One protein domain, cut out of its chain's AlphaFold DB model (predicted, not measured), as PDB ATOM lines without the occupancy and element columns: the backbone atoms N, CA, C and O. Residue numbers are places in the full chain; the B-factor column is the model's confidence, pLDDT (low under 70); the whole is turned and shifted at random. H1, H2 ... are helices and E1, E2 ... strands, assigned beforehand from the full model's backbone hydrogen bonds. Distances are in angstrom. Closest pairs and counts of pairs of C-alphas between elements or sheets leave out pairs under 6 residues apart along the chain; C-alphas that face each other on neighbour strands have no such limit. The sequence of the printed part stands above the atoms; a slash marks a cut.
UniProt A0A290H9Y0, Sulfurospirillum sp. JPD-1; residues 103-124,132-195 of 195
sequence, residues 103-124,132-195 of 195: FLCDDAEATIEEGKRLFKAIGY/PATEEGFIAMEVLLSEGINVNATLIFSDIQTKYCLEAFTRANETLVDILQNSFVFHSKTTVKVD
ATOM      1  N   PHE A 103     -22.241  -4.995 245.718       95.50
ATOM      2  CA  PHE A 103     -22.559  -5.424 247.083       95.50
ATOM      3  C   PHE A 103     -21.984  -4.506 248.171       95.50
ATOM      4  O   PHE A 103     -22.297  -4.701 249.341       95.50
ATOM      5  N   LEU A 104     -21.153  -3.526 247.802       96.31
ATOM      6  CA  LEU A 104     -20.570  -2.542 248.719       96.31
ATOM      7  C   LEU A 104     -21.343  -1.212 248.732       96.31
ATOM      8  O   LEU A 104     -20.904  -0.272 249.383       96.31
ATOM      9  N   CYS A 105     -22.476  -1.105 248.023       93.19
ATOM     10  CA  CYS A 105     -23.173   0.171 247.811       93.19
ATOM     11  C   CYS A 105     -23.651   0.875 249.091       93.19
ATOM     12  O   CYS A 105     -23.822   2.093 249.062       93.19
ATOM     13  N   ASP A 106     -23.824   0.117 250.175       95.50
ATOM     14  CA  ASP A 106     -24.267   0.587 251.491       95.50
ATOM     15  C   ASP A 106     -23.106   0.577 252.516       95.50
ATOM     16  O   ASP A 106     -23.324   0.563 253.726       95.50
ATOM     17  N   ASP A 107     -21.852   0.530 252.044       98.44
ATOM     18  CA  ASP A 107     -20.642   0.578 252.871       98.44
ATOM     19  C   ASP A 107     -19.612   1.536 252.253       98.44
ATOM     20  O   ASP A 107     -18.919   1.227 251.273       98.44
ATOM     21  N   ALA A 108     -19.518   2.733 252.838       98.44
ATOM     22  CA  ALA A 108     -18.630   3.782 252.351       98.44
ATOM     23  C   ALA A 108     -17.157   3.364 252.445       98.44
ATOM     24  O   ALA A 108     -16.410   3.550 251.487       98.44
ATOM     25  N   GLU A 109     -16.735   2.780 253.570       98.62
ATOM     26  CA  GLU A 109     -15.336   2.406 253.799       98.62
ATOM     27  C   GLU A 109     -14.917   1.285 252.844       98.62
ATOM     28  O   GLU A 109     -13.891   1.395 252.171       98.62
ATOM     29  N   ALA A 110     -15.754   0.256 252.685       98.50
ATOM     30  CA  ALA A 110     -15.474  -0.819 251.742       98.50
ATOM     31  C   ALA A 110     -15.448  -0.327 250.285       98.50
ATOM     32  O   ALA A 110     -14.579  -0.743 249.514       98.50
ATOM     33  N   THR A 111     -16.347   0.588 249.902       98.62
ATOM     34  CA  THR A 111     -16.349   1.199 248.560       98.62
ATOM     35  C   THR A 111     -15.085   2.023 248.308       98.62
ATOM     36  O   THR A 111     -14.497   1.939 247.225       98.62
ATOM     37  N   ILE A 112     -14.639   2.798 249.301       98.75
ATOM     38  CA  ILE A 112     -13.408   3.598 249.242       98.75
ATOM     39  C   ILE A 112     -12.194   2.689 249.046       98.75
ATOM     40  O   ILE A 112     -11.412   2.891 248.112       98.75
ATOM     41  N   GLU A 113     -12.046   1.667 249.888       98.69
ATOM     42  CA  GLU A 113     -10.909   0.747 249.823       98.69
ATOM     43  C   GLU A 113     -10.880  -0.027 248.500       98.69
ATOM     44  O   GLU A 113      -9.823  -0.164 247.874       98.69
ATOM     45  N   GLU A 114     -12.045  -0.458 248.010       98.38
ATOM     46  CA  GLU A 114     -12.153  -1.127 246.718       98.38
ATOM     47  C   GLU A 114     -11.793  -0.193 245.557       98.38
ATOM     48  O   GLU A 114     -11.022  -0.572 244.670       98.38
ATOM     49  N   GLY A 115     -12.282   1.051 245.577       98.50
ATOM     50  CA  GLY A 115     -11.955   2.062 244.575       98.50
ATOM     51  C   GLY A 115     -10.451   2.326 244.482       98.50
ATOM     52  O   GLY A 115      -9.878   2.280 243.388       98.50
ATOM     53  N   LYS A 116      -9.778   2.508 245.627       98.62
ATOM     54  CA  LYS A 116      -8.315   2.682 245.688       98.62
ATOM     55  C   LYS A 116      -7.574   1.455 245.177       98.62
ATOM     56  O   LYS A 116      -6.621   1.582 244.402       98.62
ATOM     57  N   ARG A 117      -8.005   0.259 245.590       98.44
ATOM     58  CA  ARG A 117      -7.386  -1.003 245.178       98.44
ATOM     59  C   ARG A 117      -7.498  -1.207 243.670       98.44
ATOM     60  O   ARG A 117      -6.485  -1.517 243.042       98.44
ATOM     61  N   LEU A 118      -8.682  -1.003 243.089       98.31
ATOM     62  CA  LEU A 118      -8.912  -1.119 241.648       98.31
ATOM     63  C   LEU A 118      -8.084  -0.095 240.870       98.31
ATOM     64  O   LEU A 118      -7.365  -0.479 239.949       98.31
ATOM     65  N   PHE A 119      -8.120   1.182 241.264       98.56
ATOM     66  CA  PHE A 119      -7.348   2.235 240.601       98.56
ATOM     67  C   PHE A 119      -5.848   1.909 240.590       98.56
ATOM     68  O   PHE A 119      -5.205   1.928 239.536       98.56
ATOM     69  N   LYS A 120      -5.305   1.504 241.745       98.31
ATOM     70  CA  LYS A 120      -3.902   1.093 241.888       98.31
ATOM     71  C   LYS A 120      -3.562  -0.150 241.063       98.31
ATOM     72  O   LYS A 120      -2.495  -0.194 240.458       98.31
ATOM     73  N   ALA A 121      -4.434  -1.160 241.051       98.25
ATOM     74  CA  ALA A 121      -4.215  -2.399 240.306       98.25
ATOM     75  C   ALA A 121      -4.243  -2.176 238.786       98.25
ATOM     76  O   ALA A 121      -3.470  -2.797 238.057       98.25
ATOM     77  N   ILE A 122      -5.109  -1.279 238.309       98.50
ATOM     78  CA  ILE A 122      -5.192  -0.921 236.893       98.50
ATOM     79  C   ILE A 122      -3.979  -0.078 236.490       98.50
ATOM     80  O   ILE A 122      -3.361  -0.377 235.468       98.50
ATOM     81  N   GLY A 123      -3.601   0.918 237.298       98.25
ATOM     82  CA  GLY A 123      -2.337   1.645 237.154       98.25
ATOM     83  C   GLY A 123      -2.291   2.662 236.009       98.25
ATOM     84  O   GLY A 123      -1.207   2.964 235.517       98.25
ATOM     85  N   TYR A 124      -3.443   3.187 235.578       98.31
ATOM     86  CA  TYR A 124      -3.538   4.229 234.549       98.31
ATOM     87  C   TYR A 124      -4.228   5.488 235.100       98.31
ATOM     88  O   TYR A 124      -5.252   5.362 235.772       98.31
ATOM     89  N   PRO A 132     -22.035   4.183 242.641       96.75
ATOM     90  CA  PRO A 132     -23.469   4.459 242.734       96.75
ATOM     91  C   PRO A 132     -23.798   5.691 243.588       96.75
ATOM     92  O   PRO A 132     -23.149   5.944 244.599       96.75
ATOM     93  N   ALA A 133     -24.832   6.443 243.214       96.81
ATOM     94  CA  ALA A 133     -25.320   7.610 243.953       96.81
ATOM     95  C   ALA A 133     -26.218   7.232 245.154       96.81
ATOM     96  O   ALA A 133     -27.409   7.565 245.181       96.81
ATOM     97  N   THR A 134     -25.636   6.517 246.121       97.44
ATOM     98  CA  THR A 134     -26.206   6.189 247.445       97.44
ATOM     99  C   THR A 134     -25.662   7.132 248.528       97.44
ATOM    100  O   THR A 134     -24.731   7.896 248.262       97.44
ATOM    101  N   GLU A 135     -26.223   7.094 249.745       97.75
ATOM    102  CA  GLU A 135     -25.745   7.918 250.871       97.75
ATOM    103  C   GLU A 135     -24.257   7.655 251.163       97.75
ATOM    104  O   GLU A 135     -23.451   8.587 251.214       97.75
ATOM    105  N   GLU A 136     -23.871   6.382 251.240       98.50
ATOM    106  CA  GLU A 136     -22.490   5.932 251.395       98.50
ATOM    107  C   GLU A 136     -21.643   6.216 250.150       98.50
ATOM    108  O   GLU A 136     -20.468   6.581 250.253       98.50
ATOM    109  N   GLY A 137     -22.251   6.114 248.966       98.25
ATOM    110  CA  GLY A 137     -21.622   6.446 247.696       98.25
ATOM    111  C   GLY A 137     -21.128   7.889 247.650       98.25
ATOM    112  O   GLY A 137     -20.003   8.126 247.218       98.25
ATOM    113  N   PHE A 138     -21.899   8.860 248.153       98.06
ATOM    114  CA  PHE A 138     -21.470  10.266 248.190       98.06
ATOM    115  C   PHE A 138     -20.213  10.473 249.044       98.06
ATOM    116  O   PHE A 138     -19.324  11.229 248.648       98.06
ATOM    117  N   ILE A 139     -20.111   9.771 250.176       98.44
ATOM    118  CA  ILE A 139     -18.923   9.796 251.042       98.44
ATOM    119  C   ILE A 139     -17.726   9.204 250.290       98.44
ATOM    120  O   ILE A 139     -16.645   9.794 250.263       98.44
ATOM    121  N   ALA A 140     -17.925   8.066 249.621       98.44
ATOM    122  CA  ALA A 140     -16.867   7.418 248.857       98.44
ATOM    123  C   ALA A 140     -16.373   8.269 247.677       98.44
ATOM    124  O   ALA A 140     -15.166   8.363 247.449       98.44
ATOM    125  N   MET A 141     -17.286   8.923 246.952       98.00
ATOM    126  CA  MET A 141     -16.953   9.843 245.860       98.00
ATOM    127  C   MET A 141     -16.053  10.983 246.340       98.00
ATOM    128  O   MET A 141     -15.061  11.290 245.681       98.00
ATOM    129  N   GLU A 142     -16.392  11.592 247.478       97.56
ATOM    130  CA  GLU A 142     -15.626  12.693 248.061       97.56
ATOM    131  C   GLU A 142     -14.197  12.264 248.406       97.56
ATOM    132  O   GLU A 142     -13.235  12.891 247.958       97.56
ATOM    133  N   VAL A 143     -14.050  11.155 249.137       97.69
ATOM    134  CA  VAL A 143     -12.738  10.646 249.561       97.69
ATOM    135  C   VAL A 143     -11.878  10.265 248.358       97.69
ATOM    136  O   VAL A 143     -10.748  10.737 248.249       97.69
ATOM    137  N   LEU A 144     -12.407   9.468 247.423       97.25
ATOM    138  CA  LEU A 144     -11.657   9.036 246.238       97.25
ATOM    139  C   LEU A 144     -11.175  10.233 245.407       97.25
ATOM    140  O   LEU A 144     -10.002  10.288 245.033       97.25
ATOM    141  N   LEU A 145     -12.044  11.220 245.169       95.94
ATOM    142  CA  LEU A 145     -11.660  12.427 244.436       95.94
ATOM    143  C   LEU A 145     -10.625  13.257 245.187       95.94
ATOM    144  O   LEU A 145      -9.686  13.734 244.555       95.94
ATOM    145  N   SER A 146     -10.757  13.401 246.510       94.38
ATOM    146  CA  SER A 146      -9.792  14.146 247.330       94.38
ATOM    147  C   SER A 146      -8.386  13.530 247.304       94.38
ATOM    148  O   SER A 146      -7.391  14.232 247.464       94.38
ATOM    149  N   GLU A 147      -8.293  12.229 247.019       94.50
ATOM    150  CA  GLU A 147      -7.036  11.495 246.834       94.50
ATOM    151  C   GLU A 147      -6.554  11.479 245.373       94.50
ATOM    152  O   GLU A 147      -5.573  10.812 245.033       94.50
ATOM    153  N   GLY A 148      -7.227  12.220 244.493       92.38
ATOM    154  CA  GLY A 148      -6.852  12.359 243.093       92.38
ATOM    155  C   GLY A 148      -7.291  11.201 242.194       92.38
ATOM    156  O   GLY A 148      -6.799  11.078 241.070       92.38
ATOM    157  N   ILE A 149      -8.214  10.355 242.654       96.56
ATOM    158  CA  ILE A 149      -8.795   9.273 241.856       96.56
ATOM    159  C   ILE A 149     -10.021   9.821 241.123       96.56
ATOM    160  O   ILE A 149     -10.950  10.325 241.749       96.56
ATOM    161  N   ASN A 150     -10.052   9.720 239.790       96.31
ATOM    162  CA  ASN A 150     -11.208  10.190 239.022       96.31
ATOM    163  C   ASN A 150     -12.448   9.341 239.331       96.31
ATOM    164  O   ASN A 150     -12.361   8.116 239.442       96.31
ATOM    165  N   VAL A 151     -13.614   9.983 239.397       97.31
ATOM    166  CA  VAL A 151     -14.876   9.336 239.775       97.31
ATOM    167  C   VAL A 151     -15.955   9.561 238.716       97.31
ATOM    168  O   VAL A 151     -16.132  10.664 238.194       97.31
ATOM    169  N   ASN A 152     -16.699   8.492 238.425       97.12
ATOM    170  CA  ASN A 152     -17.906   8.502 237.605       97.12
ATOM    171  C   ASN A 152     -19.119   8.172 238.496       97.12
ATOM    172  O   ASN A 152     -19.296   7.026 238.902       97.12
ATOM    173  N   ALA A 153     -19.945   9.164 238.823       96.69
ATOM    174  CA  ALA A 153     -21.168   8.924 239.584       96.69
ATOM    175  C   ALA A 153     -22.251   8.312 238.679       96.69
ATOM    176  O   ALA A 153     -22.523   8.830 237.595       96.69
ATOM    177  N   THR A 154     -22.871   7.215 239.123       94.75
ATOM    178  CA  THR A 154     -23.843   6.429 238.338       94.75
ATOM    179  C   THR A 154     -25.124   6.143 239.115       94.75
ATOM    180  O   THR A 154     -25.150   6.326 240.331       94.75
ATOM    181  N   LEU A 155     -26.161   5.625 238.437       94.44
ATOM    182  CA  LEU A 155     -27.449   5.272 239.053       94.44
ATOM    183  C   LEU A 155     -28.127   6.498 239.686       94.44
ATOM    184  O   LEU A 155     -28.643   6.460 240.806       94.44
ATOM    185  N   ILE A 156     -28.083   7.612 238.954       93.94
ATOM    186  CA  ILE A 156     -28.676   8.889 239.336       93.94
ATOM    187  C   ILE A 156     -30.013   9.014 238.620       93.94
ATOM    188  O   ILE A 156     -30.053   9.196 237.406       93.94
ATOM    189  N   PHE A 157     -31.093   8.957 239.393       92.94
ATOM    190  CA  PHE A 157     -32.470   8.979 238.893       92.94
ATOM    191  C   PHE A 157     -33.261  10.192 239.404       92.94
ATOM    192  O   PHE A 157     -34.459  10.317 239.153       92.94
ATOM    193  N   SER A 158     -32.610  11.082 240.159       92.38
ATOM    194  CA  SER A 158     -33.223  12.284 240.722       92.38
ATOM    195  C   SER A 158     -32.277  13.484 240.718       92.38
ATOM    196  O   SER A 158     -31.045  13.370 240.729       92.38
ATOM    197  N   ASP A 159     -32.877  14.669 240.743       92.56
ATOM    198  CA  ASP A 159     -32.200  15.947 240.943       92.56
ATOM    199  C   ASP A 159     -31.532  16.029 242.324       92.56
ATOM    200  O   ASP A 159     -30.428  16.556 242.443       92.56
ATOM    201  N   ILE A 160     -32.158  15.447 243.352       94.25
ATOM    202  CA  ILE A 160     -31.600  15.355 244.705       94.25
ATOM    203  C   ILE A 160     -30.298  14.544 244.704       94.25
ATOM    204  O   ILE A 160     -29.289  15.026 245.216       94.25
ATOM    205  N   GLN A 161     -30.276  13.358 244.082       93.31
ATOM    206  CA  GLN A 161     -29.039  12.577 243.942       93.31
ATOM    207  C   GLN A 161     -27.972  13.350 243.162       93.31
ATOM    208  O   GLN A 161     -26.816  13.393 243.577       93.31
ATOM    209  N   THR A 162     -28.364  14.017 242.070       93.06
ATOM    210  CA  THR A 162     -27.447  14.861 241.286       93.06
ATOM    211  C   THR A 162     -26.817  15.941 242.162       93.06
ATOM    212  O   THR A 162     -25.601  16.130 242.139       93.06
ATOM    213  N   LYS A 163     -27.628  16.635 242.966       94.56
ATOM    214  CA  LYS A 163     -27.164  17.669 243.890       94.56
ATOM    215  C   LYS A 163     -26.159  17.105 244.896       94.56
ATOM    216  O   LYS A 163     -25.100  17.701 245.059       94.56
ATOM    217  N   TYR A 164     -26.441  15.960 245.514       96.94
ATOM    218  CA  TYR A 164     -25.521  15.358 246.482       96.94
ATOM    219  C   TYR A 164     -24.202  14.886 245.858       96.94
ATOM    220  O   TYR A 164     -23.148  15.101 246.457       96.94
ATOM    221  N   CYS A 165     -24.217  14.354 244.630       95.12
ATOM    222  CA  CYS A 165     -22.981  14.084 243.887       95.12
ATOM    223  C   CYS A 165     -22.152  15.361 243.686       95.12
ATOM    224  O   CYS A 165     -20.953  15.371 243.952       95.12
ATOM    225  N   LEU A 166     -22.784  16.456 243.245       92.69
ATOM    226  CA  LEU A 166     -22.093  17.732 243.028       92.69
ATOM    227  C   LEU A 166     -21.538  18.324 244.330       92.69
ATOM    228  O   LEU A 166     -20.442  18.886 244.329       92.69
ATOM    229  N   GLU A 167     -22.261  18.186 245.441       95.44
ATOM    230  CA  GLU A 167     -21.787  18.610 246.761       95.44
ATOM    231  C   GLU A 167     -20.566  17.796 247.211       95.44
ATOM    232  O   GLU A 167     -19.579  18.388 247.644       95.44
ATOM    233  N   ALA A 168     -20.583  16.469 247.040       95.19
ATOM    234  CA  ALA A 168     -19.428  15.610 247.314       95.19
ATOM    235  C   ALA A 168     -18.207  15.999 246.462       95.19
ATOM    236  O   ALA A 168     -17.096  16.128 246.975       95.19
ATOM    237  N   PHE A 169     -18.415  16.268 245.169       92.38
ATOM    238  CA  PHE A 169     -17.347  16.717 244.271       92.38
ATOM    239  C   PHE A 169     -16.789  18.088 244.670       92.38
ATOM    240  O   PHE A 169     -15.587  18.323 244.569       92.38
ATOM    241  N   THR A 170     -17.650  18.997 245.133       91.31
ATOM    242  CA  THR A 170     -17.234  20.329 245.589       91.31
ATOM    243  C   THR A 170     -16.346  20.225 246.826       91.31
ATOM    244  O   THR A 170     -15.239  20.757 246.808       91.31
ATOM    245  N   ARG A 171     -16.765  19.463 247.846       92.81
ATOM    246  CA  ARG A 171     -15.974  19.252 249.073       92.81
ATOM    247  C   ARG A 171     -14.626  18.578 248.802       92.81
ATOM    248  O   ARG A 171     -13.601  18.981 249.356       92.81
ATOM    249  N   ALA A 172     -14.600  17.606 247.889       91.50
ATOM    250  CA  ALA A 172     -13.355  16.971 247.460       91.50
ATOM    251  C   ALA A 172     -12.386  17.969 246.808       91.50
ATOM    252  O   ALA A 172     -11.192  17.970 247.108       91.50
ATOM    253  N   ASN A 173     -12.896  18.843 245.936       83.56
ATOM    254  CA  ASN A 173     -12.084  19.851 245.261       83.56
ATOM    255  C   ASN A 173     -11.581  20.943 246.215       83.56
ATOM    256  O   ASN A 173     -10.451  21.390 246.058       83.56
ATOM    257  N   GLU A 174     -12.374  21.353 247.207       84.75
ATOM    258  CA  GLU A 174     -11.920  22.264 248.269       84.75
ATOM    259  C   GLU A 174     -10.736  21.656 249.036       84.75
ATOM    260  O   GLU A 174      -9.688  22.289 249.163       84.75
ATOM    261  N   THR A 175     -10.852  20.380 249.418       75.19
ATOM    262  CA  THR A 175      -9.772  19.624 250.073       75.19
ATOM    263  C   THR A 175      -8.514  19.550 249.197       75.19
ATOM    264  O   THR A 175      -7.399  19.750 249.681       75.19
ATOM    265  N   LEU A 176      -8.670  19.309 247.889       67.69
ATOM    266  CA  LEU A 176      -7.553  19.310 246.941       67.69
ATOM    267  C   LEU A 176      -6.898  20.688 246.831       67.69
ATOM    268  O   LEU A 176      -5.676  20.769 246.845       67.69
ATOM    269  N   VAL A 177      -7.665  21.775 246.729       62.22
ATOM    270  CA  VAL A 177      -7.106  23.134 246.628       62.22
ATOM    271  C   VAL A 177      -6.255  23.471 247.855       62.22
ATOM    272  O   VAL A 177      -5.157  24.007 247.689       62.22
ATOM    273  N   ASP A 178      -6.696  23.090 249.054       58.41
ATOM    274  CA  ASP A 178      -5.936  23.289 250.294       58.41
ATOM    275  C   ASP A 178      -4.613  22.497 250.308       58.41
ATOM    276  O   ASP A 178      -3.582  22.992 250.773       58.41
ATOM    277  N   ILE A 179      -4.603  21.286 249.740       58.22
ATOM    278  CA  ILE A 179      -3.392  20.463 249.589       58.22
ATOM    279  C   ILE A 179      -2.458  21.040 248.506       58.22
ATOM    280  O   ILE A 179      -1.243  21.119 248.702       58.22
ATOM    281  N   LEU A 180      -3.005  21.473 247.366       52.72
ATOM    282  CA  LEU A 180      -2.247  21.899 246.180       52.72
ATOM    283  C   LEU A 180      -1.673  23.318 246.300       52.72
ATOM    284  O   LEU A 180      -0.668  23.614 245.649       52.72
ATOM    285  N   GLN A 181      -2.198  24.165 247.196       49.91
ATOM    286  CA  GLN A 181      -1.505  25.395 247.614       49.91
ATOM    287  C   GLN A 181      -0.101  25.118 248.199       49.91
ATOM    288  O   GLN A 181       0.701  26.045 248.303       49.91
ATOM    289  N   ASN A 182       0.236  23.850 248.487       46.81
ATOM    290  CA  ASN A 182       1.565  23.412 248.905       46.81
ATOM    291  C   ASN A 182       2.384  22.634 247.851       46.81
ATOM    292  O   ASN A 182       3.565  22.425 248.127       46.81
ATOM    293  N   SER A 183       1.858  22.213 246.681       37.16
ATOM    294  CA  SER A 183       2.622  21.583 245.564       37.16
ATOM    295  C   SER A 183       1.758  21.202 244.333       37.16
ATOM    296  O   SER A 183       0.805  20.455 244.496       37.16
ATOM    297  N   PHE A 184       2.201  21.597 243.120       34.31
ATOM    298  CA  PHE A 184       1.823  21.153 241.743       34.31
ATOM    299  C   PHE A 184       0.329  21.127 241.310       34.31
ATOM    300  O   PHE A 184      -0.583  21.108 242.114       34.31
ATOM    301  N   VAL A 185       0.069  21.182 239.991       32.88
ATOM    302  CA  VAL A 185      -1.279  21.259 239.375       32.88
ATOM    303  C   VAL A 185      -1.857  19.854 239.143       32.88
ATOM    304  O   VAL A 185      -1.221  19.042 238.469       32.88
ATOM    305  N   PHE A 186      -3.065  19.584 239.652       39.25
ATOM    306  CA  PHE A 186      -3.783  18.306 239.526       39.25
ATOM    307  C   PHE A 186      -5.014  18.446 238.611       39.25
ATOM    308  O   PHE A 186      -5.703  19.462 238.665       39.25
ATOM    309  N   HIS A 187      -5.304  17.431 237.786       42.53
ATOM    310  CA  HIS A 187      -6.478  17.386 236.900       42.53
ATOM    311  C   HIS A 187      -7.337  16.160 237.244       42.53
ATOM    312  O   HIS A 187      -7.254  15.131 236.570       42.53
ATOM    313  N   SER A 188      -8.146  16.250 238.303       48.28
ATOM    314  CA  SER A 188      -9.247  15.306 238.517       48.28
ATOM    315  C   SER A 188     -10.447  15.757 237.676       48.28
ATOM    316  O   SER A 188     -10.809  16.935 237.655       48.28
ATOM    317  N   LYS A 189     -11.053  14.835 236.925       57.69
ATOM    318  CA  LYS A 189     -12.307  15.082 236.198       57.69
ATOM    319  C   LYS A 189     -13.406  14.204 236.784       57.69
ATOM    320  O   LYS A 189     -13.188  13.038 237.105       57.69
ATOM    321  N   THR A 190     -14.597  14.777 236.899       48.06
ATOM    322  CA  THR A 190     -15.806  14.106 237.385       48.06
ATOM    323  C   THR A 190     -16.808  13.961 236.255       48.06
ATOM    324  O   THR A 190     -16.933  14.847 235.408       48.06
ATOM    325  N   THR A 191     -17.568  12.872 236.240       56.34
ATOM    326  CA  THR A 191     -18.696  12.701 235.314       56.34
ATOM    327  C   THR A 191     -19.918  12.205 236.074       56.34
ATOM    328  O   THR A 191     -19.795  11.449 237.035       56.34
ATOM    329  N   VAL A 192     -21.089  12.683 235.659       57.53
ATOM    330  CA  VAL A 192     -22.404  12.332 236.204       57.53
ATOM    331  C   VAL A 192     -23.160  11.627 235.084       57.53
ATOM    332  O   VAL A 192     -23.464  12.259 234.070       57.53
ATOM    333  N   LYS A 193     -23.442  10.330 235.238       58.91
ATOM    334  CA  LYS A 193     -24.344   9.603 234.339       58.91
ATOM    335  C   LYS A 193     -25.746   9.613 234.947       58.91
ATOM    336  O   LYS A 193     -25.977   8.979 235.973       58.91
ATOM    337  N   VAL A 194     -26.647  10.366 234.320       55.53
ATOM    338  CA  VAL A 194     -28.087  10.324 234.608       55.53
ATOM    339  C   VAL A 194     -28.679   9.201 233.761       55.53
ATOM    340  O   VAL A 194     -28.474   9.203 232.544       55.53
ATOM    341  N   ASP A 195     -29.337   8.244 234.411       50.91
ATOM    342  CA  ASP A 195     -29.974   7.084 233.770       50.91
ATOM    343  C   ASP A 195     -31.486   7.310 233.562       50.91
ATOM    344  O   ASP A 195     -32.109   8.045 234.368       50.91
TER     345      ASP A 195
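This is residues 103 to 124 and 132 to 195 of the 195 residues of a protein of Sulfurospirillum sp. JPD-1 (UniProt A0A290H9Y0). Two helices, H2 and H3, lie side by side with a small two-stranded parallel sheet, E1 and E2, along one side of the pair. H1 packs on H2 away from H3, at a slant, and the long H3 lies along the longest axis. The 86 printed residues hold, in order, H1, H2, E1, H3 and E2; the class is mostly helix. The whole is compact, with a radius of gyration of the C-alphas of 12.8 A and spans of 37 by 28 by 20 A.

H1, residues 108 to 122, and H2, residues 135 to 146, touch at a steep tilt of 42 degrees and run the same way; their closest C-alphas, of Ala 108 and Glu 136, are 4.5 A apart. H2 touches H3, residues 159 to 180, at a shallow tilt of 28 degrees, the same way, with the C-alphas of Ser 146 and Ala 172 closest at 4.5 A. E1, residues 150 to 156, and E2, residues 190 to 194, are parallel neighbours at 14 degrees, with N 153 and O 191 at 2.9 A and N 193 and O 153 at 2.9 A, within hydrogen-bond range. E1, H3 and E2 form a strand-helix-strand unit, two parallel neighbour strands with a helix between, and its crossover is right-handed. The closest C-alphas of H2 and E1, of Met 141 and Val 151, are 6.4 A apart; those of H3 and E2, of Phe 169 and Thr 190, 7.5 A. H1 is apart from E1, H3 and E2. Every O i to N i+4 pair is within hydrogen-bond range in H1 and H3, and 7 of 8 in H2.

H1 begins at C-alpha 108, (-18.630, 3.782, 252.351), and is 21.0 A long. H2 and E1 are each 17.5 A, H3 31.0 A and E2 13.1 A, which ends at C-alpha 194, (-28.087, 10.324, 234.608).

The two farthest C-alphas, of Asn 182 and Asp 195, are 38.6 A apart. Residues 125 to 131 are not printed, and C-alphas 124 and 132 are 21.5 A apart across this cut, which lies in the link from H1 to H2. The links H2 to E1 and E1 to H3 are tight, and H3 to E2, 9 residues, is short. The mean pLDDT of the printed part is 85.2; residues 176 to 195 are under 70.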